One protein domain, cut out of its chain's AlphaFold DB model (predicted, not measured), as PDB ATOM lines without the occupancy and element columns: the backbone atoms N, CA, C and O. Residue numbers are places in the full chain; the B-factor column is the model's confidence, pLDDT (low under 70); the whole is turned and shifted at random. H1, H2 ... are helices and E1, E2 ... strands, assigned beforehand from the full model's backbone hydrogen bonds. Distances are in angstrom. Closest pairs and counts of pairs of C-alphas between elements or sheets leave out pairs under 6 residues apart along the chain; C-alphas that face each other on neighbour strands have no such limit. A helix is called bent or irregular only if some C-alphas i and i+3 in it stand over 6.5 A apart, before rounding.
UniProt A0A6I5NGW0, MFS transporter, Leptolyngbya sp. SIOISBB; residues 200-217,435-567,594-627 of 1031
ATOM      1  N   ARG A 200       3.504  33.979  34.559       62.22
ATOM      2  CA  ARG A 200       3.312  32.528  34.591       62.22
ATOM      3  C   ARG A 200       2.270  32.141  35.634       62.22
ATOM      4  O   ARG A 200       2.330  32.609  36.765       62.22
ATOM      5  N   ARG A 201       1.352  31.247  35.267       60.78
ATOM      6  CA  ARG A 201       0.367  30.667  36.189       60.78
ATOM      7  C   ARG A 201       1.011  29.583  37.059       60.78
ATOM      8  O   ARG A 201       1.726  28.728  36.530       60.78
ATOM      9  N   ARG A 202       0.776  29.626  38.374       60.75
ATOM     10  CA  ARG A 202       1.282  28.642  39.345       60.75
ATOM     11  C   ARG A 202       0.311  28.474  40.521       60.75
ATOM     12  O   ARG A 202      -0.341  29.435  40.921       60.75
ATOM     13  N   THR A 203       0.286  27.278  41.103       49.22
ATOM     14  CA  THR A 203      -0.350  26.990  42.394       49.22
ATOM     15  C   THR A 203       0.521  27.453  43.562       49.22
ATOM     16  O   THR A 203       1.753  27.348  43.532       49.22
ATOM     17  N   THR A 204      -0.115  27.962  44.613       46.56
ATOM     18  CA  THR A 204       0.539  28.267  45.889       46.56
ATOM     19  C   THR A 204      -0.370  27.864  47.040       46.56
ATOM     20  O   THR A 204      -1.565  28.143  47.008       46.56
ATOM     21  N   ASP A 205       0.215  27.273  48.079       43.34
ATOM     22  CA  ASP A 205      -0.498  26.947  49.321       43.34
ATOM     23  C   ASP A 205      -0.690  28.196  50.209       43.34
ATOM     24  O   ASP A 205      -1.464  28.199  51.162       43.34
ATOM     25  N   GLN A 206       0.029  29.286  49.912       46.53
ATOM     26  CA  GLN A 206      -0.044  30.559  50.639       46.53
ATOM     27  C   GLN A 206      -0.818  31.597  49.833       46.53
ATOM     28  O   GLN A 206      -0.472  31.826  48.674       46.53
ATOM     29  N   LYS A 207      -1.790  32.278  50.463       44.78
ATOM     30  CA  LYS A 207      -2.549  33.386  49.860       44.78
ATOM     31  C   LYS A 207      -1.589  34.525  49.476       44.78
ATOM     32  O   LYS A 207      -1.045  35.171  50.378       44.78
ATOM     33  N   PRO A 208      -1.335  34.763  48.178       51.16
ATOM     34  CA  PRO A 208      -0.395  35.789  47.756       51.16
ATOM     35  C   PRO A 208      -1.018  37.184  47.877       51.16
ATOM     36  O   PRO A 208      -2.240  37.345  47.884       51.16
ATOM     37  N   GLU A 209      -0.174  38.211  47.945       44.12
ATOM     38  CA  GLU A 209      -0.632  39.596  47.830       44.12
ATOM     39  C   GLU A 209      -0.980  39.866  46.361       44.12
ATOM     40  O   GLU A 209      -0.129  39.714  45.481       44.12
ATOM     41  N   LEU A 210      -2.245  40.197  46.088       47.84
ATOM     42  CA  LEU A 210      -2.745  40.439  44.737       47.84
ATOM     43  C   LEU A 210      -2.616  41.923  44.399       47.84
ATOM     44  O   LEU A 210      -3.274  42.767  45.004       47.84
ATOM     45  N   GLN A 211      -1.795  42.242  43.403       46.38
ATOM     46  CA  GLN A 211      -1.759  43.563  42.793       46.38
ATOM     47  C   GLN A 211      -2.724  43.584  41.609       46.38
ATOM     48  O   GLN A 211      -2.499  42.902  40.612       46.38
ATOM     49  N   GLN A 212      -3.791  44.369  41.712       52.88
ATOM     50  CA  GLN A 212      -4.731  44.562  40.611       52.88
ATOM     51  C   GLN A 212      -4.207  45.637  39.655       52.88
ATOM     52  O   GLN A 212      -3.927  46.763  40.068       52.88
ATOM     53  N   ILE A 213      -4.077  45.292  38.375       49.78
ATOM     54  CA  ILE A 213      -3.763  46.237  37.301       49.78
ATOM     55  C   ILE A 213      -4.987  46.392  36.416       49.78
ATOM     56  O   ILE A 213      -5.491  45.416  35.867       49.78
ATOM     57  N   THR A 214      -5.432  47.629  36.232       48.69
ATOM     58  CA  THR A 214      -6.455  47.952  35.241       48.69
ATOM     59  C   THR A 214      -5.827  47.979  33.852       48.69
ATOM     60  O   THR A 214      -4.904  48.762  33.609       48.69
ATOM     61  N   ILE A 215      -6.322  47.130  32.954       51.38
ATOM     62  CA  ILE A 215      -5.965  47.138  31.531       51.38
ATOM     63  C   ILE A 215      -7.029  47.941  30.773       51.38
ATOM     64  O   ILE A 215      -8.206  47.912  31.146       51.38
ATOM     65  N   SER A 216      -6.613  48.680  29.743       45.69
ATOM     66  CA  SER A 216      -7.513  49.467  28.899       45.69
ATOM     67  C   SER A 216      -8.617  48.594  28.305       45.69
ATOM     68  O   SER A 216      -8.361  47.510  27.779       45.69
ATOM     69  N   GLY A 217      -9.856  49.073  28.410       46.81
ATOM     70  CA  GLY A 217     -10.997  48.459  27.752       46.81
ATOM     71  C   GLY A 217     -10.902  48.629  26.244       46.81
ATOM     72  O   GLY A 217     -10.553  49.704  25.758       46.81
ATOM     73  N   GLN A 435     -19.773  16.022  29.253       66.31
ATOM     74  CA  GLN A 435     -18.502  15.812  29.978       66.31
ATOM     75  C   GLN A 435     -17.658  17.095  30.087       66.31
ATOM     76  O   GLN A 435     -16.441  17.047  30.246       66.31
ATOM     77  N   SER A 436     -18.289  18.269  30.007       74.19
ATOM     78  CA  SER A 436     -17.627  19.586  29.996       74.19
ATOM     79  C   SER A 436     -16.618  19.785  31.139       74.19
ATOM     80  O   SER A 436     -15.543  20.344  30.913       74.19
ATOM     81  N   GLN A 437     -16.922  19.275  32.338       78.75
ATOM     82  CA  GLN A 437     -16.053  19.353  33.518       78.75
ATOM     83  C   GLN A 437     -14.741  18.575  33.358       78.75
ATOM     84  O   GLN A 437     -13.689  19.081  33.753       78.75
ATOM     85  N   ARG A 438     -14.769  17.407  32.700       85.31
ATOM     86  CA  ARG A 438     -13.578  16.570  32.473       85.31
ATOM     87  C   ARG A 438     -12.498  17.320  31.692       85.31
ATOM     88  O   ARG A 438     -11.313  17.184  31.972       85.31
ATOM     89  N   TRP A 439     -12.907  18.179  30.760       85.56
ATOM     90  CA  TRP A 439     -12.013  18.955  29.895       85.56
ATOM     91  C   TRP A 439     -11.428  20.217  30.554       85.56
ATOM     92  O   TRP A 439     -10.660  20.946  29.919       85.56
ATOM     93  N   ILE A 440     -11.783  20.494  31.815       84.69
ATOM     94  CA  ILE A 440     -11.262  21.613  32.625       84.69
ATOM     95  C   ILE A 440     -10.261  21.119  33.681       84.69
ATOM     96  O   ILE A 440      -9.518  21.914  34.267       84.69
ATOM     97  N   GLU A 441     -10.200  19.809  33.912       82.62
ATOM     98  CA  GLU A 441      -9.289  19.209  34.876       82.62
ATOM     99  C   GLU A 441      -7.812  19.433  34.510       82.62
ATOM    100  O   GLU A 441      -7.427  19.695  33.363       82.62
ATOM    101  N   ARG A 442      -6.958  19.374  35.539       78.94
ATOM    102  CA  ARG A 442      -5.519  19.635  35.408       78.94
ATOM    103  C   ARG A 442      -4.774  18.525  34.680       78.94
ATOM    104  O   ARG A 442      -3.738  18.822  34.086       78.94
ATOM    105  N   ASP A 443      -5.288  17.304  34.745       77.38
ATOM    106  CA  ASP A 443      -4.668  16.135  34.141       77.38
ATOM    107  C   ASP A 443      -5.279  15.876  32.758       77.38
ATOM    108  O   ASP A 443      -6.500  15.984  32.606       77.38
ATOM    109  N   PRO A 444      -4.452  15.576  31.740       84.31
ATOM    110  CA  PRO A 444      -4.955  15.305  30.403       84.31
ATOM    111  C   PRO A 444      -5.776  14.002  30.387       84.31
ATOM    112  O   PRO A 444      -5.407  13.038  31.067       84.31
ATOM    113  N   PRO A 445      -6.873  13.946  29.613       88.31
ATOM    114  CA  PRO A 445      -7.517  12.691  29.233       88.31
ATOM    115  C   PRO A 445      -6.596  11.807  28.381       88.31
ATOM    116  O   PRO A 445      -5.501  12.221  27.993       88.31
ATOM    117  N   ASP A 446      -7.058  10.595  28.065       86.44
ATOM    118  CA  ASP A 446      -6.336   9.691  27.167       86.44
ATOM    119  C   ASP A 446      -6.046  10.370  25.818       86.44
ATOM    120  O   ASP A 446      -6.819  11.205  25.332       86.44
ATOM    121  N   SER A 447      -4.899  10.042  25.218       85.25
ATOM    122  CA  SER A 447      -4.400  10.741  24.027       85.25
ATOM    123  C   SER A 447      -5.315  10.588  22.814       85.25
ATOM    124  O   SER A 447      -5.466  11.549  22.067       85.25
ATOM    125  N   GLU A 448      -5.948   9.423  22.647       85.50
ATOM    126  CA  GLU A 448      -6.912   9.151  21.568       85.50
ATOM    127  C   GLU A 448      -8.159  10.030  21.715       85.50
ATOM    128  O   GLU A 448      -8.462  10.824  20.832       85.50
ATOM    129  N   LEU A 449      -8.789  10.018  22.898       86.81
ATOM    130  CA  LEU A 449      -9.936  10.882  23.204       86.81
ATOM    131  C   LEU A 449      -9.609  12.372  23.037       86.81
ATOM    132  O   LEU A 449     -10.463  13.166  22.642       86.81
ATOM    133  N   THR A 450      -8.375  12.772  23.358       88.81
ATOM    134  CA  THR A 450      -7.918  14.155  23.184       88.81
ATOM    135  C   THR A 450      -7.792  14.526  21.707       88.81
ATOM    136  O   THR A 450      -8.186  15.634  21.344       88.81
ATOM    137  N   ALA A 451      -7.272  13.628  20.865       88.12
ATOM    138  CA  ALA A 451      -7.180  13.839  19.422       88.12
ATOM    139  C   ALA A 451      -8.576  13.952  18.789       88.12
ATOM    140  O   ALA A 451      -8.856  14.953  18.132       88.12
ATOM    141  N   ASP A 452      -9.481  13.021  19.111       89.56
ATOM    142  CA  ASP A 452     -10.868  13.034  18.628       89.56
ATOM    143  C   ASP A 452     -11.589  14.338  19.008       89.56
ATOM    144  O   ASP A 452     -12.267  14.964  18.190       89.56
ATOM    145  N   MET A 453     -11.402  14.804  20.249       91.38
ATOM    146  CA  MET A 453     -11.981  16.065  20.716       91.38
ATOM    147  C   MET A 453     -11.429  17.270  19.948       91.38
ATOM    148  O   MET A 453     -12.195  18.172  19.604       91.38
ATOM    149  N   LEU A 454     -10.124  17.301  19.663       91.56
ATOM    150  CA  LEU A 454      -9.503  18.386  18.899       91.56
ATOM    151  C   LEU A 454      -9.986  18.411  17.446       91.56
ATOM    152  O   LEU A 454     -10.211  19.499  16.914       91.56
ATOM    153  N   ASP A 455     -10.198  17.251  16.830       90.19
ATOM    154  CA  ASP A 455     -10.725  17.152  15.468       90.19
ATOM    155  C   ASP A 455     -12.192  17.603  15.392       90.19
ATOM    156  O   ASP A 455     -12.538  18.438  14.546       90.19
ATOM    157  N   GLU A 456     -13.044  17.174  16.333       90.50
ATOM    158  CA  GLU A 456     -14.416  17.690  16.452       90.50
ATOM    159  C   GLU A 456     -14.432  19.213  16.680       90.50
ATOM    160  O   GLU A 456     -15.252  19.936  16.105       90.50
ATOM    161  N   LEU A 457     -13.509  19.724  17.500       91.38
ATOM    162  CA  LEU A 457     -13.388  21.147  17.807       91.38
ATOM    163  C   LEU A 457     -12.954  21.970  16.586       91.38
ATOM    164  O   LEU A 457     -13.498  23.054  16.361       91.38
ATOM    165  N   ARG A 458     -12.007  21.460  15.787       91.06
ATOM    166  CA  ARG A 458     -11.579  22.072  14.517       91.06
ATOM    167  C   ARG A 458     -12.726  22.123  13.515       91.06
ATOM    168  O   ARG A 458     -12.904  23.145  12.855       91.06
ATOM    169  N   HIS A 459     -13.532  21.064  13.435       89.44
ATOM    170  CA  HIS A 459     -14.710  21.039  12.572       89.44
ATOM    171  C   HIS A 459     -15.783  22.044  13.025       89.44
ATOM    172  O   HIS A 459     -16.339  22.764  12.199       89.44
ATOM    173  N   TYR A 460     -16.034  22.147  14.335       88.00
ATOM    174  CA  TYR A 460     -17.024  23.073  14.899       88.00
ATOM    175  C   TYR A 460     -16.645  24.551  14.727       88.00
ATOM    176  O   TYR A 460     -17.480  25.358  14.321       88.00
ATOM    177  N   LEU A 461     -15.401  24.919  15.046       88.81
ATOM    178  CA  LEU A 461     -14.937  26.313  15.004       88.81
ATOM    179  C   LEU A 461     -14.483  26.763  13.608       88.81
ATOM    180  O   LEU A 461     -14.343  27.964  13.355       88.81
ATOM    181  N   GLY A 462     -14.189  25.811  12.723       89.25
ATOM    182  CA  GLY A 462     -13.441  26.065  11.501       89.25
ATOM    183  C   GLY A 462     -12.006  26.534  11.780       89.25
ATOM    184  O   GLY A 462     -11.565  26.681  12.923       89.25
ATOM    185  N   THR A 463     -11.263  26.817  10.711       88.44
ATOM    186  CA  THR A 463      -9.852  27.236  10.793       88.44
ATOM    187  C   THR A 463      -9.685  28.558  11.546       88.44
ATOM    188  O   THR A 463      -8.900  28.642  12.485       88.44
ATOM    189  N   ALA A 464     -10.481  29.575  11.205       88.75
ATOM    190  CA  ALA A 464     -10.409  30.894  11.834       88.75
ATOM    191  C   ALA A 464     -10.779  30.869  13.328       88.75
ATOM    192  O   ALA A 464     -10.147  31.554  14.135       88.75
ATOM    193  N   GLY A 465     -11.791  30.084  13.716       89.56
ATOM    194  CA  GLY A 465     -12.182  29.952  15.119       89.56
ATOM    195  C   GLY A 465     -11.164  29.152  15.936       89.56
ATOM    196  O   GLY A 465     -10.867  29.529  17.071       89.56
ATOM    197  N   TYR A 466     -10.567  28.102  15.355       92.38
ATOM    198  CA  TYR A 466      -9.491  27.340  15.998       92.38
ATOM    199  C   TYR A 466      -8.222  28.183  16.192       92.38
ATOM    200  O   TYR A 466      -7.610  28.149  17.262       92.38
ATOM    201  N   ASP A 467      -7.863  29.009  15.207       90.88
ATOM    202  CA  ASP A 467      -6.761  29.970  15.321       90.88
ATOM    203  C   ASP A 467      -7.013  30.990  16.435       90.88
ATOM    204  O   ASP A 467      -6.108  31.318  17.208       90.88
ATOM    205  N   TRP A 468      -8.249  31.483  16.548       92.81
ATOM    206  CA  TRP A 468      -8.625  32.425  17.597       92.81
ATOM    207  C   TRP A 468      -8.541  31.783  18.987       92.81
ATOM    208  O   TRP A 468      -7.923  32.347  19.896       92.81
ATOM    209  N   LEU A 469      -9.073  30.568  19.144       93.75
ATOM    210  CA  LEU A 469      -8.941  29.779  20.368       93.75
ATOM    211  C   LEU A 469      -7.466  29.570  20.747       93.75
ATOM    212  O   LEU A 469      -7.072  29.783  21.898       93.75
ATOM    213  N   SER A 470      -6.643  29.207  19.765       91.88
ATOM    214  CA  SER A 470      -5.215  28.960  19.962       91.88
ATOM    215  C   SER A 470      -4.465  30.236  20.355       91.88
ATOM    216  O   SER A 470      -3.597  30.207  21.231       91.88
ATOM    217  N   ALA A 471      -4.839  31.391  19.793       90.81
ATOM    218  CA  ALA A 471      -4.298  32.690  20.190       90.81
ATOM    219  C   ALA A 471      -4.635  33.034  21.651       90.81
ATOM    220  O   ALA A 471      -3.764  33.496  22.398       90.81
ATOM    221  N   CYS A 472      -5.864  32.748  22.093       90.56
ATOM    222  CA  CYS A 472      -6.285  32.928  23.484       90.56
ATOM    223  C   CYS A 472      -5.486  32.045  24.460       90.56
ATOM    224  O   CYS A 472      -5.236  32.462  25.592       90.56
ATOM    225  N   ALA A 473      -5.015  30.870  24.030       88.94
ATOM    226  CA  ALA A 473      -4.209  29.974  24.856       88.94
ATOM    227  C   ALA A 473      -2.792  30.496  25.165       88.94
ATOM    228  O   ALA A 473      -2.161  30.030  26.123       88.94
ATOM    229  N   ILE A 474      -2.281  31.491  24.430       85.31
ATOM    230  CA  ILE A 474      -0.949  32.059  24.694       85.31
ATOM    231  C   ILE A 474      -0.915  32.784  26.045       85.31
ATOM    232  O   ILE A 474       0.056  32.638  26.799       85.31
ATOM    233  N   PHE A 475      -1.971  33.521  26.399       81.69
ATOM    234  CA  PHE A 475      -2.045  34.210  27.686       81.69
ATOM    235  C   PHE A 475      -2.488  33.251  28.818       81.69
ATOM    236  O   PHE A 475      -3.260  32.328  28.564       81.69
ATOM    237  N   PRO A 476      -1.981  33.388  30.065       75.62
ATOM    238  CA  PRO A 476      -2.262  32.416  31.131       75.62
ATOM    239  C   PRO A 476      -3.699  32.370  31.661       75.62
ATOM    240  O   PRO A 476      -4.073  31.369  32.273       75.62
ATOM    241  N   GLU A 477      -4.474  33.432  31.453       77.75
ATOM    242  CA  GLU A 477      -5.877  33.555  31.865       77.75
ATOM    243  C   GLU A 477      -6.754  33.925  30.666       77.75
ATOM    244  O   GLU A 477      -6.285  34.531  29.706       77.75
ATOM    245  N   LEU A 478      -8.043  33.594  30.713       84.50
ATOM    246  CA  LEU A 478      -8.981  34.024  29.680       84.50
ATOM    247  C   LEU A 478      -9.632  35.345  30.084       84.50
ATOM    248  O   LEU A 478     -10.577  35.380  30.868       84.50
ATOM    249  N   LEU A 479      -9.134  36.442  29.517       84.00
ATOM    250  CA  LEU A 479      -9.698  37.774  29.718       84.00
ATOM    251  C   LEU A 479     -10.649  38.126  28.564       84.00
ATOM    252  O   LEU A 479     -10.257  38.032  27.400       84.00
ATOM    253  N   TRP A 480     -11.865  38.584  28.882       84.44
ATOM    254  CA  TRP A 480     -12.848  39.036  27.889       84.44
ATOM    255  C   TRP A 480     -12.281  40.070  26.906       84.44
ATOM    256  O   TRP A 480     -12.280  39.832  25.701       84.44
ATOM    257  N   ASN A 481     -11.721  41.179  27.407       83.38
ATOM    258  CA  ASN A 481     -11.213  42.251  26.545       83.38
ATOM    259  C   ASN A 481     -10.079  41.762  25.637       83.38
ATOM    260  O   ASN A 481      -9.986  42.182  24.488       83.38
ATOM    261  N   LEU A 482      -9.237  40.852  26.140       84.44
ATOM    262  CA  LEU A 482      -8.157  40.254  25.362       84.44
ATOM    263  C   LEU A 482      -8.693  39.322  24.274       84.44
ATOM    264  O   LEU A 482      -8.200  39.345  23.154       84.44
ATOM    265  N   THR A 483      -9.712  38.528  24.598       89.44
ATOM    266  CA  THR A 483     -10.360  37.612  23.652       89.44
ATOM    267  C   THR A 483     -10.938  38.394  22.478       89.44
ATOM    268  O   THR A 483     -10.620  38.089  21.331       89.44
ATOM    269  N   VAL A 484     -11.702  39.453  22.760       86.69
ATOM    270  CA  VAL A 484     -12.274  40.348  21.742       86.69
ATOM    271  C   VAL A 484     -11.176  41.054  20.945       86.69
ATOM    272  O   VAL A 484     -11.218  41.066  19.718       86.69
ATOM    273  N   TYR A 485     -10.158  41.593  21.620       85.06
ATOM    274  CA  TYR A 485      -9.043  42.281  20.968       85.06
ATOM    275  C   TYR A 485      -8.278  41.374  19.994       85.06
ATOM    276  O   TYR A 485      -7.992  41.783  18.868       85.06
ATOM    277  N   LEU A 486      -7.961  40.139  20.397       87.69
ATOM    278  CA  LEU A 486      -7.302  39.166  19.525       87.69
ATOM    279  C   LEU A 486      -8.192  38.799  18.339       87.69
ATOM    280  O   LEU A 486      -7.709  38.760  17.212       87.69
ATOM    281  N   GLY A 487      -9.489  38.608  18.583       87.19
ATOM    282  CA  GLY A 487     -10.455  38.319  17.532       87.19
ATOM    283  C   GLY A 487     -10.548  39.430  16.491       87.19
ATOM    284  O   GLY A 487     -10.691  39.139  15.310       87.19
ATOM    285  N   ASN A 488     -10.416  40.692  16.911       85.06
ATOM    286  CA  ASN A 488     -10.447  41.828  15.999       85.06
ATOM    287  C   ASN A 488      -9.142  42.012  15.219       85.06
ATOM    288  O   ASN A 488      -9.139  42.191  14.000       85.06
ATOM    289  N   THR A 489      -8.026  42.011  15.947       85.75
ATOM    290  CA  THR A 489      -6.722  42.422  15.415       85.75
ATOM    291  C   THR A 489      -6.067  41.368  14.540       85.75
ATOM    292  O   THR A 489      -5.332  41.723  13.614       85.75
ATOM    293  N   LEU A 490      -6.320  40.092  14.821       88.38
ATOM    294  CA  LEU A 490      -5.825  38.994  14.009       88.38
ATOM    295  C   LEU A 490      -6.696  38.852  12.763       88.38
ATOM    296  O   LEU A 490      -7.927  38.887  12.823       88.38
ATOM    297  N   LYS A 491      -6.031  38.682  11.622       87.94
ATOM    298  CA  LYS A 491      -6.682  38.505  10.323       87.94
ATOM    299  C   LYS A 491      -6.519  37.080   9.810       87.94
ATOM    300  O   LYS A 491      -5.519  36.430  10.132       87.94
ATOM    301  N   THR A 492      -7.494  36.607   9.042       86.94
ATOM    302  CA  THR A 492      -7.392  35.396   8.221       86.94
ATOM    303  C   THR A 492      -6.486  35.649   7.007       86.94
ATOM    304  O   THR A 492      -6.193  36.814   6.705       86.94
ATOM    305  N   PRO A 493      -6.038  34.602   6.287       81.25
ATOM    306  CA  PRO A 493      -5.287  34.760   5.038       81.25
ATOM    307  C   PRO A 493      -5.998  35.653   4.007       81.25
ATOM    308  O   PRO A 493      -5.350  36.380   3.261       81.25
ATOM    309  N   GLU A 494      -7.333  35.682   4.025       81.06
ATOM    310  CA  GLU A 494      -8.177  36.516   3.160       81.06
ATOM    311  C   GLU A 494      -8.293  37.979   3.640       81.06
ATOM    312  O   GLU A 494      -9.043  38.772   3.071       81.06
ATOM    313  N   GLY A 495      -7.589  38.355   4.714       81.94
ATOM    314  CA  GLY A 495      -7.541  39.716   5.251       81.94
ATOM    315  C   GLY A 495      -8.749  40.134   6.099       81.94
ATOM    316  O   GLY A 495      -8.789  41.282   6.558       81.94
ATOM    317  N   LYS A 496      -9.706  39.230   6.341       84.19
ATOM    318  CA  LYS A 496     -10.861  39.460   7.225       84.19
ATOM    319  C   LYS A 496     -10.466  39.265   8.682       84.19
ATOM    320  O   LYS A 496      -9.555  38.509   8.991       84.19
ATOM    321  N   SER A 497     -11.156  39.948   9.587       85.25
ATOM    322  CA  SER A 497     -10.947  39.765  11.025       85.25
ATOM    323  C   SER A 497     -11.459  38.388  11.483       85.25
ATOM    324  O   SER A 497     -12.452  37.890  10.937       85.25
ATOM    325  N   LEU A 498     -10.827  37.766  12.489       85.69
ATOM    326  CA  LEU A 498     -11.303  36.481  13.034       85.69
ATOM    327  C   LEU A 498     -12.731  36.606  13.588       85.69
ATOM    328  O   LEU A 498     -13.546  35.715  13.356       85.69
ATOM    329  N   LEU A 499     -13.065  37.747  14.203       83.06
ATOM    330  CA  LEU A 499     -14.414  38.078  14.688       83.06
ATOM    331  C   LEU A 499     -15.492  38.072  13.597       83.06
ATOM    332  O   LEU A 499     -16.655  37.795  13.879       83.06
ATOM    333  N   GLN A 500     -15.128  38.412  12.358       80.56
ATOM    334  CA  GLN A 500     -16.061  38.415  11.225       80.56
ATOM    335  C   GLN A 500     -16.277  37.011  10.655       80.56
ATOM    336  O   GLN A 500     -17.290  36.763  10.004       80.56
ATOM    337  N   THR A 501     -15.311  36.116  10.863       82.94
ATOM    338  CA  THR A 501     -15.296  34.775  10.263       82.94
ATOM    339  C   THR A 501     -15.870  33.729  11.217       82.94
ATOM    340  O   THR A 501     -16.571  32.823  10.779       82.94
ATOM    341  N   CYS A 502     -15.622  33.875  12.521       83.62
ATOM    342  CA  CYS A 502     -16.177  33.037  13.578       83.62
ATOM    343  C   CYS A 502     -16.943  33.922  14.575       83.62
ATOM    344  O   CYS A 502     -16.353  34.850  15.131       83.62
ATOM    345  N   PRO A 503     -18.232  33.660  14.854       82.81
ATOM    346  CA  PRO A 503     -18.973  34.444  15.831       82.81
ATOM    347  C   PRO A 503     -18.464  34.154  17.248       82.81
ATOM    348  O   PRO A 503     -18.227  33.006  17.628       82.81
ATOM    349  N   ILE A 504     -18.345  35.196  18.075       85.56
ATOM    350  CA  ILE A 504     -17.840  35.058  19.453       85.56
ATOM    351  C   ILE A 504     -18.721  34.160  20.336       85.56
ATOM    352  O   ILE A 504     -18.242  33.584  21.310       85.56
ATOM    353  N   THR A 505     -19.999  34.002  19.973       84.25
ATOM    354  CA  THR A 505     -20.926  33.070  20.624       84.25
ATOM    355  C   THR A 505     -20.396  31.643  20.609       84.25
ATOM    356  O   THR A 505     -20.645  30.899  21.550       84.25
ATOM    357  N   ASP A 506     -19.648  31.254  19.576       86.25
ATOM    358  CA  ASP A 506     -19.232  29.863  19.403       86.25
ATOM    359  C   ASP A 506     -18.051  29.520  20.307       86.25
ATOM    360  O   ASP A 506     -18.031  28.428  20.873       86.25
ATOM    361  N   LEU A 507     -17.162  30.490  20.550       89.75
ATOM    362  CA  LEU A 507     -16.124  30.404  21.578       89.75
ATOM    363  C   LEU A 507     -16.709  30.491  22.989       89.75
ATOM    364  O   LEU A 507     -16.342  29.696  23.848       89.75
ATOM    365  N   ALA A 508     -17.645  31.416  23.231       88.69
ATOM    366  CA  ALA A 508     -18.239  31.617  24.554       88.69
ATOM    367  C   ALA A 508     -18.980  30.373  25.083       88.69
ATOM    368  O   ALA A 508     -19.077  30.201  26.293       88.69
ATOM    369  N   ARG A 509     -19.461  29.496  24.189       86.75
ATOM    370  CA  ARG A 509     -20.115  28.214  24.520       86.75
ATOM    371  C   ARG A 509     -19.146  27.108  24.944       86.75
ATOM    372  O   ARG A 509     -19.590  26.081  25.451       86.75
ATOM    373  N   LEU A 510     -17.844  27.266  24.701       91.12
ATOM    374  CA  LEU A 510     -16.850  26.263  25.078       91.12
ATOM    375  C   LEU A 510     -16.649  26.250  26.601       91.12
ATOM    376  O   LEU A 510     -16.656  27.314  27.231       91.12
ATOM    377  N   PRO A 511     -16.378  25.076  27.205       90.19
ATOM    378  CA  PRO A 511     -16.220  24.953  28.654       90.19
ATOM    379  C   PRO A 511     -15.152  25.909  29.195       90.19
ATOM    380  O   PRO A 511     -15.369  26.607  30.181       90.19
ATOM    381  N   TRP A 512     -14.023  26.053  28.505       91.56
ATOM    382  CA  TRP A 512     -12.934  26.917  28.969       91.56
ATOM    383  C   TRP A 512     -13.335  28.394  29.089       91.56
ATOM    384  O   TRP A 512     -12.872  29.076  30.001       91.56
ATOM    385  N   PHE A 513     -14.224  28.880  28.219       91.19
ATOM    386  CA  PHE A 513     -14.697  30.268  28.218       91.19
ATOM    387  C   PHE A 513     -15.761  30.519  29.286       91.19
ATOM    388  O   PHE A 513     -15.797  31.614  29.849       91.19
ATOM    389  N   ARG A 514     -16.550  29.498  29.633       86.56
ATOM    390  CA  ARG A 514     -17.485  29.545  30.762       86.56
ATOM    391  C   ARG A 514     -16.772  29.582  32.113       86.56
ATOM    392  O   ARG A 514     -17.099  30.394  32.971       86.56
ATOM    393  N   TYR A 515     -15.749  28.752  32.299       85.06
ATOM    394  CA  TYR A 515     -14.985  28.717  33.554       85.06
ATOM    395  C   TYR A 515     -13.827  29.734  33.589       85.06
ATOM    396  O   TYR A 515     -13.166  29.907  34.613       85.06
ATOM    397  N   GLY A 516     -13.579  30.448  32.485       83.25
ATOM    398  CA  GLY A 516     -12.572  31.508  32.385       83.25
ATOM    399  C   GLY A 516     -11.123  31.005  32.417       83.25
ATOM    400  O   GLY A 516     -10.219  31.741  32.825       83.25
ATOM    401  N   SER A 517     -10.878  29.750  32.025       84.62
ATOM    402  CA  SER A 517      -9.551  29.140  32.089       84.62
ATOM    403  C   SER A 517      -9.347  27.975  31.118       84.62
ATOM    404  O   SER A 517     -10.181  27.077  31.048       84.62
ATOM    405  N   ILE A 518      -8.193  27.943  30.440       88.50
ATOM    406  CA  ILE A 518      -7.731  26.785  29.652       88.50
ATOM    407  C   ILE A 518      -6.659  26.027  30.468       88.50
ATOM    408  O   ILE A 518      -5.688  26.660  30.911       88.50
ATOM    409  N   PRO A 519      -6.785  24.701  30.675       88.62
ATOM    410  CA  PRO A 519      -5.772  23.889  31.351       88.62
ATOM    411  C   PRO A 519      -4.402  23.938  30.668       88.62
ATOM    412  O   PRO A 519      -4.298  24.056  29.449       88.62
ATOM    413  N   ASN A 520      -3.319  23.815  31.443       81.19
ATOM    414  CA  ASN A 520      -1.960  23.944  30.900       81.19
ATOM    415  C   ASN A 520      -1.621  22.873  29.851       81.19
ATOM    416  O   ASN A 520      -0.899  23.199  28.911       81.19
ATOM    417  N   TRP A 521      -2.130  21.643  30.000       87.75
ATOM    418  CA  TRP A 521      -1.920  20.559  29.034       87.75
ATOM    419  C   TRP A 521      -2.550  20.897  27.674       87.75
ATOM    420  O   TRP A 521      -1.900  20.768  26.640       87.75
ATOM    421  N   LEU A 522      -3.763  21.455  27.676       88.75
ATOM    422  CA  LEU A 522      -4.459  21.844  26.455       88.75
ATOM    423  C   LEU A 522      -3.834  23.097  25.827       88.75
ATOM    424  O   LEU A 522      -3.631  23.165  24.618       88.75
ATOM    425  N   ARG A 523      -3.420  24.066  26.655       90.12
ATOM    426  CA  ARG A 523      -2.672  25.244  26.185       90.12
ATOM    427  C   ARG A 523      -1.371  24.860  25.490       90.12
ATOM    428  O   ARG A 523      -1.014  25.498  24.506       90.12
ATOM    429  N   SER A 524      -0.643  23.859  25.994       85.69
ATOM    430  CA  SER A 524       0.578  23.406  25.322       85.69
ATOM    431  C   SER A 524       0.305  22.822  23.941       85.69
ATOM    432  O   SER A 524       1.110  23.076  23.053       85.69
ATOM    433  N   ILE A 525      -0.817  22.120  23.757       88.25
ATOM    434  CA  ILE A 525      -1.216  21.580  22.453       88.25
ATOM    435  C   ILE A 525      -1.522  22.728  21.487       88.25
ATOM    436  O   ILE A 525      -0.886  22.823  20.445       88.25
ATOM    437  N   PHE A 526      -2.372  23.685  21.876       90.88
ATOM    438  CA  PHE A 526      -2.702  24.832  21.017       90.88
ATOM    439  C   PHE A 526      -1.492  25.689  20.625       90.88
ATOM    440  O   PHE A 526      -1.425  26.201  19.511       90.88
ATOM    441  N   ILE A 527      -0.524  25.864  21.529       85.81
ATOM    442  CA  ILE A 527       0.707  26.608  21.224       85.81
ATOM    443  C   ILE A 527       1.622  25.800  20.296       85.81
ATOM    444  O   ILE A 527       2.308  26.393  19.473       85.81
ATOM    445  N   TYR A 528       1.653  24.474  20.436       84.81
ATOM    446  CA  TYR A 528       2.475  23.601  19.600       84.81
ATOM    447  C   TYR A 528       1.919  23.461  18.177       84.81
ATOM    448  O   TYR A 528       2.690  23.485  17.222       84.81
ATOM    449  N   ASP A 529       0.595  23.381  18.041       85.44
ATOM    450  CA  ASP A 529      -0.106  23.322  16.753       85.44
ATOM    451  C   ASP A 529       0.003  24.630  15.951       85.44
ATOM    452  O   ASP A 529      -0.198  24.642  14.736       85.44
ATOM    453  N   MET A 530       0.303  25.749  16.618       86.81
ATOM    454  CA  MET A 530       0.345  27.064  15.989       86.81
ATOM    455  C   MET A 530       1.628  27.262  15.158       86.81
ATOM    456  O   MET A 530       2.734  27.061  15.667       86.81
ATOM    457  N   PRO A 531       1.529  27.766  13.910       88.81
ATOM    458  CA  PRO A 531       2.704  28.135  13.128       88.81
ATOM    459  C   PRO A 531       3.577  29.175  13.857       88.81
ATOM    460  O   PRO A 531       3.043  30.128  14.435       88.81
ATOM    461  N   PRO A 532       4.918  29.084  13.783       83.75
ATOM    462  CA  PRO A 532       5.816  29.945  14.559       83.75
ATOM    463  C   PRO A 532       5.695  31.435  14.199       83.75
ATOM    464  O   PRO A 532       5.892  32.306  15.050       83.75
ATOM    465  N   GLU A 533       5.352  31.751  12.947       85.62
ATOM    466  CA  GLU A 533       5.083  33.127  12.511       85.62
ATOM    467  C   GLU A 533       3.818  33.685  13.163       85.62
ATOM    468  O   GLU A 533       3.822  34.809  13.672       85.62
ATOM    469  N   ARG A 534       2.766  32.862  13.233       86.81
ATOM    470  CA  ARG A 534       1.497  33.218  13.861       86.81
ATOM    471  C   ARG A 534       1.652  33.380  15.370       86.81
ATOM    472  O   ARG A 534       1.175  34.364  15.926       86.81
ATOM    473  N   GLU A 535       2.407  32.498  16.023       86.06
ATOM    474  CA  GLU A 535       2.728  32.627  17.449       86.06
ATOM    475  C   GLU A 535       3.443  33.955  17.743       86.06
ATOM    476  O   GLU A 535       3.122  34.656  18.710       86.06
ATOM    477  N   LYS A 536       4.407  34.332  16.893       84.06
ATOM    478  CA  LYS A 536       5.135  35.599  17.018       84.06
ATOM    479  C   LYS A 536       4.207  36.801  16.844       84.06
ATOM    480  O   LYS A 536       4.312  37.741  17.632       84.06
ATOM    481  N   GLU A 537       3.307  36.760  15.864       88.06
ATOM    482  CA  GLU A 537       2.304  37.805  15.647       88.06
ATOM    483  C   GLU A 537       1.399  37.964  16.872       88.06
ATOM    484  O   GLU A 537       1.293  39.063  17.413       88.06
ATOM    485  N   VAL A 538       0.807  36.874  17.375       86.50
ATOM    486  CA  VAL A 538      -0.075  36.922  18.551       86.50
ATOM    487  C   VAL A 538       0.672  37.483  19.760       86.50
ATOM    488  O   VAL A 538       0.160  38.363  20.448       86.50
ATOM    489  N   ARG A 539       1.911  37.043  20.012       84.12
ATOM    490  CA  ARG A 539       2.728  37.577  21.116       84.12
ATOM    491  C   ARG A 539       3.015  39.069  20.965       84.12
ATOM    492  O   ARG A 539       2.992  39.771  21.970       84.12
ATOM    493  N   GLN A 540       3.239  39.555  19.748       83.38
ATOM    494  CA  GLN A 540       3.404  40.984  19.489       83.38
ATOM    495  C   GLN A 540       2.108  41.759  19.772       83.38
ATOM    496  O   GLN A 540       2.145  42.752  20.491       83.38
ATOM    497  N   ARG A 541       0.948  41.264  19.313       83.62
ATOM    498  CA  ARG A 541      -0.361  41.875  19.611       83.62
ATOM    499  C   ARG A 541      -0.665  41.898  21.110       83.62
ATOM    500  O   ARG A 541      -1.183  42.883  21.625       83.62
ATOM    501  N   LEU A 542      -0.311  40.832  21.829       81.44
ATOM    502  CA  LEU A 542      -0.413  40.782  23.289       81.44
ATOM    503  C   LEU A 542       0.479  41.837  23.955       81.44
ATOM    504  O   LEU A 542       0.052  42.479  24.915       81.44
ATOM    505  N   GLU A 543       1.707  42.024  23.464       77.75
ATOM    506  CA  GLU A 543       2.599  43.072  23.966       77.75
ATOM    507  C   GLU A 543       2.025  44.472  23.726       77.75
ATOM    508  O   GLU A 543       2.070  45.294  24.644       77.75
ATOM    509  N   ASP A 544       1.441  44.713  22.550       76.94
ATOM    510  CA  ASP A 544       0.783  45.972  22.202       76.94
ATOM    511  C   ASP A 544      -0.409  46.248  23.127       76.94
ATOM    512  O   ASP A 544      -0.464  47.308  23.748       76.94
ATOM    513  N   PHE A 545      -1.312  45.274  23.303       74.75
ATOM    514  CA  PHE A 545      -2.479  45.380  24.188       74.75
ATOM    515  C   PHE A 545      -2.091  45.712  25.632       74.75
ATOM    516  O   PHE A 545      -2.649  46.615  26.254       74.75
ATOM    517  N   LEU A 546      -1.085  45.014  26.163       70.19
ATOM    518  CA  LEU A 546      -0.586  45.215  27.523       70.19
ATOM    519  C   LEU A 546       0.225  46.515  27.690       70.19
ATOM    520  O   LEU A 546       0.512  46.916  28.822       70.19
ATOM    521  N   ALA A 547       0.639  47.157  26.593       66.56
ATOM    522  CA  ALA A 547       1.396  48.405  26.601       66.56
ATOM    523  C   ALA A 547       0.517  49.669  26.539       66.56
ATOM    524  O   ALA A 547       1.046  50.756  26.794       66.56
ATOM    525  N   VAL A 548      -0.777  49.549  26.212       62.47
ATOM    526  CA  VAL A 548      -1.723  50.677  26.170       62.47
ATOM    527  C   VAL A 548      -2.024  51.162  27.592       62.47
ATOM    528  O   VAL A 548      -2.357  50.373  28.476       62.47
ATOM    529  N   GLU A 549      -1.896  52.470  27.833       53.47
ATOM    530  CA  GLU A 549      -2.278  53.063  29.116       53.47
ATOM    531  C   GLU A 549      -3.807  53.224  29.201       53.47
ATOM    532  O   GLU A 549      -4.437  53.594  28.207       53.47
ATOM    533  N   PRO A 550      -4.433  52.944  30.358       51.62
ATOM    534  CA  PRO A 550      -5.839  53.267  30.560       51.62
ATOM    535  C   PRO A 550      -5.983  54.792  30.593       51.62
ATOM    536  O   PRO A 550      -5.444  55.437  31.491       51.62
ATOM    537  N   ASN A 551      -6.672  55.363  29.602       42.22
ATOM    538  CA  ASN A 551      -6.935  56.802  29.535       42.22
ATOM    539  C   ASN A 551      -7.676  57.275  30.801       42.22
ATOM    540  O   ASN A 551      -8.634  56.639  31.239       42.22
ATOM    541  N   GLU A 552      -7.259  58.414  31.369       39.78
ATOM    542  CA  GLU A 552      -7.885  59.025  32.560       39.78
ATOM    543  C   GLU A 552      -9.307  59.556  32.286       39.78
ATOM    544  O   GLU A 552     -10.079  59.788  33.216       39.78
ATOM    545  N   GLN A 553      -9.680  59.705  31.015       32.97
ATOM    546  CA  GLN A 553     -11.000  60.144  30.570       32.97
ATOM    547  C   GLN A 553     -11.668  59.019  29.777       32.97
ATOM    548  O   GLN A 553     -11.358  58.805  28.608       32.97
ATOM    549  N   GLY A 554     -12.581  58.283  30.411       31.19
ATOM    550  CA  GLY A 554     -13.424  57.316  29.707       31.19
ATOM    551  C   GLY A 554     -13.776  56.103  30.549       31.19
ATOM    552  O   GLY A 554     -13.057  55.108  30.580       31.19
ATOM    553  N   ILE A 555     -14.925  56.175  31.209       36.25
ATOM    554  CA  ILE A 555     -15.609  55.045  31.837       36.25
ATOM    555  C   ILE A 555     -16.051  54.085  30.723       36.25
ATOM    556  O   ILE A 555     -17.201  54.129  30.310       36.25
ATOM    557  N   VAL A 556     -15.172  53.230  30.189       36.84
ATOM    558  CA  VAL A 556     -15.627  52.080  29.393       36.84
ATOM    559  C   VAL A 556     -14.677  50.883  29.541       36.84
ATOM    560  O   VAL A 556     -13.539  50.906  29.086       36.84
ATOM    561  N   GLY A 557     -15.161  49.823  30.201       44.53
ATOM    562  CA  GLY A 557     -14.571  48.478  30.154       44.53
ATOM    563  C   GLY A 557     -13.281  48.252  30.953       44.53
ATOM    564  O   GLY A 557     -12.351  47.643  30.433       44.53
ATOM    565  N   GLN A 558     -13.200  48.703  32.208       47.84
ATOM    566  CA  GLN A 558     -12.058  48.377  33.078       47.84
ATOM    567  C   GLN A 558     -12.031  46.873  33.392       47.84
ATOM    568  O   GLN A 558     -12.935  46.372  34.059       47.84
ATOM    569  N   GLN A 559     -10.992  46.158  32.948       54.16
ATOM    570  CA  GLN A 559     -10.743  44.780  33.379       54.16
ATOM    571  C   GLN A 559      -9.534  44.755  34.321       54.16
ATOM    572  O   GLN A 559      -8.470  45.291  34.001       54.16
ATOM    573  N   GLN A 560      -9.721  44.178  35.511       55.78
ATOM    574  CA  GLN A 560      -8.683  44.067  36.533       55.78
ATOM    575  C   GLN A 560      -7.916  42.758  36.335       55.78
ATOM    576  O   GLN A 560      -8.496  41.681  36.431       55.78
ATOM    577  N   LEU A 561      -6.613  42.843  36.084       57.00
ATOM    578  CA  LEU A 561      -5.702  41.704  36.109       57.00
ATOM    579  C   LEU A 561      -5.083  41.597  37.505       57.00
ATOM    580  O   LEU A 561      -4.371  42.509  37.930       57.00
ATOM    581  N   ALA A 562      -5.331  40.497  38.215       53.56
ATOM    582  CA  ALA A 562      -4.737  40.245  39.523       53.56
ATOM    583  C   ALA A 562      -3.381  39.536  39.375       53.56
ATOM    584  O   ALA A 562      -3.303  38.392  38.940       53.56
ATOM    585  N   ILE A 563      -2.296  40.208  39.758       56.22
ATOM    586  CA  ILE A 563      -0.943  39.643  39.739       56.22
ATOM    587  C   ILE A 563      -0.533  39.297  41.166       56.22
ATOM    588  O   ILE A 563      -0.445  40.171  42.028       56.22
ATOM    589  N   ALA A 564      -0.238  38.024  41.410       51.09
ATOM    590  CA  ALA A 564       0.274  37.543  42.682       51.09
ATOM    591  C   ALA A 564       1.749  37.921  42.879       51.09
ATOM    592  O   ALA A 564       2.613  37.652  42.034       51.09
ATOM    593  N   GLN A 565       2.051  38.506  44.039       53.50
ATOM    594  CA  GLN A 565       3.413  38.784  44.488       53.50
ATOM    595  C   GLN A 565       3.866  37.768  45.551       53.50
ATOM    596  O   GLN A 565       3.182  37.534  46.546       53.50
ATOM    597  N   GLU A 566       5.055  37.178  45.368       50.09
ATOM    598  CA  GLU A 566       5.672  36.287  46.366       50.09
ATOM    599  C   GLU A 566       6.433  37.112  47.424       50.09
ATOM    600  O   GLU A 566       7.315  37.918  47.095       50.09
ATOM    601  N   HIS A 567       6.143  36.880  48.709       41.56
ATOM    602  CA  HIS A 567       6.845  37.511  49.830       41.56
ATOM    603  C   HIS A 567       8.281  36.954  49.943       41.56
ATOM    604  O   HIS A 567       8.549  35.948  50.604       41.56
ATOM    605  N   ASP A 594      -5.073  28.733  41.501       48.28
ATOM    606  CA  ASP A 594      -4.025  29.140  40.573       48.28
ATOM    607  C   ASP A 594      -3.949  30.668  40.500       48.28
ATOM    608  O   ASP A 594      -4.965  31.319  40.279       48.28
ATOM    609  N   TYR A 595      -2.747  31.236  40.613       52.88
ATOM    610  CA  TYR A 595      -2.526  32.678  40.454       52.88
ATOM    611  C   TYR A 595      -1.478  32.969  39.369       52.88
ATOM    612  O   TYR A 595      -0.577  32.157  39.121       52.88
ATOM    613  N   ILE A 596      -1.552  34.144  38.727       53.25
ATOM    614  CA  ILE A 596      -0.494  34.645  37.834       53.25
ATOM    615  C   ILE A 596       0.628  35.263  38.667       53.25
ATOM    616  O   ILE A 596       0.446  36.292  39.312       53.25
ATOM    617  N   PHE A 597       1.822  34.683  38.588       51.81
ATOM    618  CA  PHE A 597       3.032  35.194  39.222       51.81
ATOM    619  C   PHE A 597       3.939  35.932  38.237       51.81
ATOM    620  O   PHE A 597       4.046  35.587  37.056       51.81
ATOM    621  N   GLN A 598       4.662  36.917  38.769       50.59
ATOM    622  CA  GLN A 598       5.784  37.575  38.105       50.59
ATOM    623  C   GLN A 598       7.084  36.804  38.401       50.59
ATOM    624  O   GLN A 598       7.684  36.961  39.466       50.59
ATOM    625  N   GLU A 599       7.550  35.987  37.454       50.62
ATOM    626  CA  GLU A 599       8.772  35.184  37.613       50.62
ATOM    627  C   GLU A 599       9.935  35.705  36.751       50.62
ATOM    628  O   GLU A 599       9.765  36.224  35.645       50.62
ATOM    629  N   PHE A 600      11.155  35.550  37.276       43.62
ATOM    630  CA  PHE A 600      12.387  35.724  36.508       43.62
ATOM    631  C   PHE A 600      12.668  34.434  35.744       43.62
ATOM    632  O   PHE A 600      12.757  33.369  36.358       43.62
ATOM    633  N   MET A 601      12.858  34.528  34.429       48.88
ATOM    634  CA  MET A 601      13.241  33.371  33.622       48.88
ATOM    635  C   MET A 601      14.418  33.691  32.704       48.88
ATOM    636  O   MET A 601      14.438  34.691  31.987       48.88
ATOM    637  N   ALA A 602      15.413  32.800  32.732       32.22
ATOM    638  CA  ALA A 602      16.617  32.891  31.912       32.22
ATOM    639  C   ALA A 602      16.379  32.466  30.445       32.22
ATOM    640  O   ALA A 602      17.144  32.878  29.571       32.22
ATOM    641  N   SER A 603      15.321  31.693  30.165       38.94
ATOM    642  CA  SER A 603      14.952  31.189  28.832       38.94
ATOM    643  C   SER A 603      13.446  31.295  28.550       38.94
ATOM    644  O   SER A 603      12.635  31.350  29.477       38.94
ATOM    645  N   ARG A 604      13.080  31.324  27.256       47.44
ATOM    646  CA  ARG A 604      11.687  31.260  26.783       47.44
ATOM    647  C   ARG A 604      11.118  29.869  27.088       47.44
ATOM    648  O   ARG A 604      11.689  28.874  26.655       47.44
ATOM    649  N   LYS A 605      10.016  29.807  27.838       55.75
ATOM    650  CA  LYS A 605       9.152  28.621  27.948       55.75
ATOM    651  C   LYS A 605       7.831  28.926  27.230       55.75
ATOM    652  O   LYS A 605       7.365  30.057  27.367       55.75
ATOM    653  N   PRO A 606       7.214  27.961  26.526       54.66
ATOM    654  CA  PRO A 606       6.057  28.218  25.657       54.66
ATOM    655  C   PRO A 606       4.853  28.809  26.411       54.66
ATOM    656  O   PRO A 606       4.220  29.743  25.932       54.66
ATOM    657  N   LEU A 607       4.612  28.365  27.650       60.31
ATOM    658  CA  LEU A 607       3.476  28.791  28.485       60.31
ATOM    659  C   LEU A 607       3.675  30.127  29.231       60.31
ATOM    660  O   LEU A 607       2.840  30.497  30.060       60.31
ATOM    661  N   ALA A 608       4.788  30.826  29.004       60.84
ATOM    662  CA  ALA A 608       5.109  32.084  29.670       60.84
ATOM    663  C   ALA A 608       4.974  33.277  28.718       60.84
ATOM    664  O   ALA A 608       5.360  33.196  27.551       60.84
ATOM    665  N   VAL A 609       4.481  34.407  29.232       57.62
ATOM    666  CA  VAL A 609       4.326  35.650  28.457       57.62
ATOM    667  C   VAL A 609       5.278  36.714  28.986       57.62
ATOM    668  O   VAL A 609       5.391  36.911  30.195       57.62
ATOM    669  N   GLN A 610       6.008  37.378  28.092       60.09
ATOM    670  CA  GLN A 610       6.955  38.423  28.467       60.09
ATOM    671  C   GLN A 610       6.207  39.690  28.894       60.09
ATOM    672  O   GLN A 610       5.268  40.114  28.232       60.09
ATOM    673  N   ILE A 611       6.636  40.321  29.991       62.25
ATOM    674  CA  ILE A 611       6.044  41.595  30.420       62.25
ATOM    675  C   ILE A 611       6.587  42.725  29.527       62.25
ATOM    676  O   ILE A 611       7.820  42.902  29.503       62.25
ATOM    677  N   PRO A 612       5.725  43.522  28.859       65.31
ATOM    678  CA  PRO A 612       6.160  44.637  28.019       65.31
ATOM    679  C   PRO A 612       6.986  45.662  28.790       65.31
ATOM    680  O   PRO A 612       6.800  45.872  29.992       65.31
ATOM    681  N   HIS A 613       7.896  46.348  28.095       58.53
ATOM    682  CA  HIS A 613       8.811  47.304  28.723       58.53
ATOM    683  C   HIS A 613       8.079  48.458  29.434       58.53
ATOM    684  O   HIS A 613       8.455  48.814  30.550       58.53
ATOM    685  N   LYS A 614       7.002  48.997  28.842       60.03
ATOM    686  CA  LYS A 614       6.202  50.088  29.434       60.03
ATOM    687  C   LYS A 614       5.491  49.658  30.723       60.03
ATOM    688  O   LYS A 614       5.672  50.288  31.765       60.03
ATOM    689  N   LEU A 615       4.771  48.530  30.694       59.91
ATOM    690  CA  LEU A 615       4.101  47.973  31.876       59.91
ATOM    691  C   LEU A 615       5.111  47.631  32.982       59.91
ATOM    692  O   LEU A 615       4.874  47.891  34.161       59.91
ATOM    693  N   ARG A 616       6.288  47.129  32.600       60.16
ATOM    694  CA  ARG A 616       7.396  46.873  33.522       60.16
ATOM    695  C   ARG A 616       7.918  48.148  34.172       60.16
ATOM    696  O   ARG A 616       8.166  48.137  35.371       60.16
ATOM    697  N   GLN A 617       8.081  49.240  33.425       58.34
ATOM    698  CA  GLN A 617       8.468  50.530  34.003       58.34
ATOM    699  C   GLN A 617       7.421  51.034  34.996       58.34
ATOM    700  O   GLN A 617       7.802  51.522  36.056       58.34
ATOM    701  N   LYS A 618       6.124  50.859  34.714       58.16
ATOM    702  CA  LYS A 618       5.037  51.214  35.639       58.16
ATOM    703  C   LYS A 618       5.074  50.367  36.912       58.16
ATOM    704  O   LYS A 618       5.118  50.930  38.002       58.16
ATOM    705  N   LEU A 619       5.185  49.045  36.778       56.75
ATOM    706  CA  LEU A 619       5.366  48.113  37.897       56.75
ATOM    707  C   LEU A 619       6.617  48.439  38.720       56.75
ATOM    708  O   LEU A 619       6.572  48.443  39.945       56.75
ATOM    709  N   LEU A 620       7.736  48.760  38.066       54.22
ATOM    710  CA  LEU A 620       8.974  49.172  38.730       54.22
ATOM    711  C   LEU A 620       8.850  50.548  39.389       54.22
ATOM    712  O   LEU A 620       9.445  50.741  40.441       54.22
ATOM    713  N   ARG A 621       8.084  51.485  38.818       49.50
ATOM    714  CA  ARG A 621       7.823  52.820  39.380       49.50
ATOM    715  C   ARG A 621       6.892  52.737  40.585       49.50
ATOM    716  O   ARG A 621       7.128  53.409  41.582       49.50
ATOM    717  N   GLU A 622       5.876  51.881  40.544       47.53
ATOM    718  CA  GLU A 622       5.054  51.558  41.714       47.53
ATOM    719  C   GLU A 622       5.868  50.814  42.773       47.53
ATOM    720  O   GLU A 622       5.821  51.174  43.947       47.53
ATOM    721  N   ARG A 623       6.719  49.865  42.379       44.09
ATOM    722  CA  ARG A 623       7.634  49.177  43.297       44.09
ATOM    723  C   ARG A 623       8.725  50.094  43.853       44.09
ATOM    724  O   ARG A 623       9.141  49.890  44.982       44.09
ATOM    725  N   SER A 624       9.173  51.114  43.120       43.28
ATOM    726  CA  SER A 624      10.136  52.111  43.617       43.28
ATOM    727  C   SER A 624       9.491  53.144  44.539       43.28
ATOM    728  O   SER A 624      10.198  53.756  45.340       43.28
ATOM    729  N   LYS A 625       8.166  53.336  44.433       43.09
ATOM    730  CA  LYS A 625       7.359  54.045  45.439       43.09
ATOM    731  C   LYS A 625       7.227  53.223  46.728       43.09
ATOM    732  O   LYS A 625       7.054  53.804  47.794       43.09
ATOM    733  N   HIS A 626       7.363  51.896  46.658       44.12
ATOM    734  CA  HIS A 626       7.461  51.044  47.841       44.12
ATOM    735  C   HIS A 626       8.883  51.089  48.413       44.12
ATOM    736  O   HIS A 626       9.874  50.691  47.798       44.12
ATOM    737  N   VAL A 627       8.980  51.594  49.634       50.34
ATOM    738  CA  VAL A 627      10.226  51.757  50.381       50.34
ATOM    739  C   VAL A 627      10.684  50.367  50.863       50.34
ATOM    740  O   VAL A 627      10.055  49.783  51.743       50.34
TER     741      VAL A 627
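This is residues 200 to 217, 435 to 567 and 594 to 627 of the 1031 residues of the protein "MFS transporter" of Leptolyngbya sp. SIOISBB (UniProt A0A6I5NGW0). A cluster of crossed helices packs round H1b, the second arm of the bent helix H1, and a small, strongly twisted sheet of four strands stands next to it. H2, H3, H6 and H7 surround H1b, H1a turns away on the side far from the sheet, and at the other end residues 620 to 627, of which 620 to 625 belong to H8, stick out. The printed part has 185 residues with eight named helices and four named strands, in the order E1 E2 H1 H2 H3 H4 H5 H6 H7 E3 E4 H8. The mixed sheet runs E1 E4 E3 E2; the class is mixed, helices and strands. The whole is compact, with a radius of gyration of the C-alphas of 17.2 A, and spans 54 by 40 by 31 A.

Edge strand E1, residues 200 to 203, is antiparallel to E4, residues 594 to 600; N 597 and O 200 are 2.8 A apart, within hydrogen-bond range. The other edge strand, E2, residues 209 to 215, is antiparallel to E3, residues 559 to 565, with N 211 and O 563 at 2.8 A. E4 and E3 are parallel, with N 564 and O 596 at 2.8 A. H1, residues 447 to 474, was assigned as one helix by its hydrogen bonds but is bent: C-alphas 460 and 463 are 9.3 A apart. Its arms H1a, residues 447 to 460, and H1b, residues 463 to 474, only just touch, only at the corner, with 3 pairs of C-alphas within 8 A, at a steep tilt of 56 degrees. H2, residues 480 to 489, touches H1b at a steep tilt of 50 degrees, opposite ways, the closest C-alphas being those of Trp 468 and Gly 487, 6.2 A. H2 is only just on the sheet, with 5 pairs of C-alphas within 10 A, and only grazes it with residues 480 to 482. H3, residues 498 to 501, touches H2, closest at C-alphas 487 and 499, 4.9 A. H4, residues 504 to 508, and H5, residues 511 to 515, are close but not clearly touching, 6.6 A between C-alphas 508 and 514, their closest. H6, residues 520 to 529, touches H1b, closest at C-alphas 470 and 526, 4.9 A. H7, residues 532 to 547, touches H1b with residues 535 to 539 alone, closest at C-alphas 471 and 538, 6.2 A. H8, residues 613 to 625, and H7 touch only at their ends, closest at C-alphas 547 and 614, 5.8 A. Every O i to N i+4 pair is within hydrogen-bond range in H1a, H2, H4, H5, H6, H7 and H8, and 7 of 8 are in H1b; H3 is too short for such a pair.

E1 begins at C-alpha 200, (3.312, 32.528, 34.591). From first to last C-alpha, E3 measures 19.0 A, H1a 19.9 A and H7 22.5 A. H8 ends at C-alpha 625, (7.359, 54.045, 45.439).

The C-alphas of His 459 and Val 627 are the two farthest apart, 54.7 A. Residues 218 to 434 and 568 to 593 are not printed; the gaps between C-alphas are 33.6 A and 16.6 A. The links H7 to E3 and E4 to H8 are long. The mean pLDDT of the printed part is 71.9, with residues 200 to 217, 435, 547 to 567 and 594 to 627 under 70.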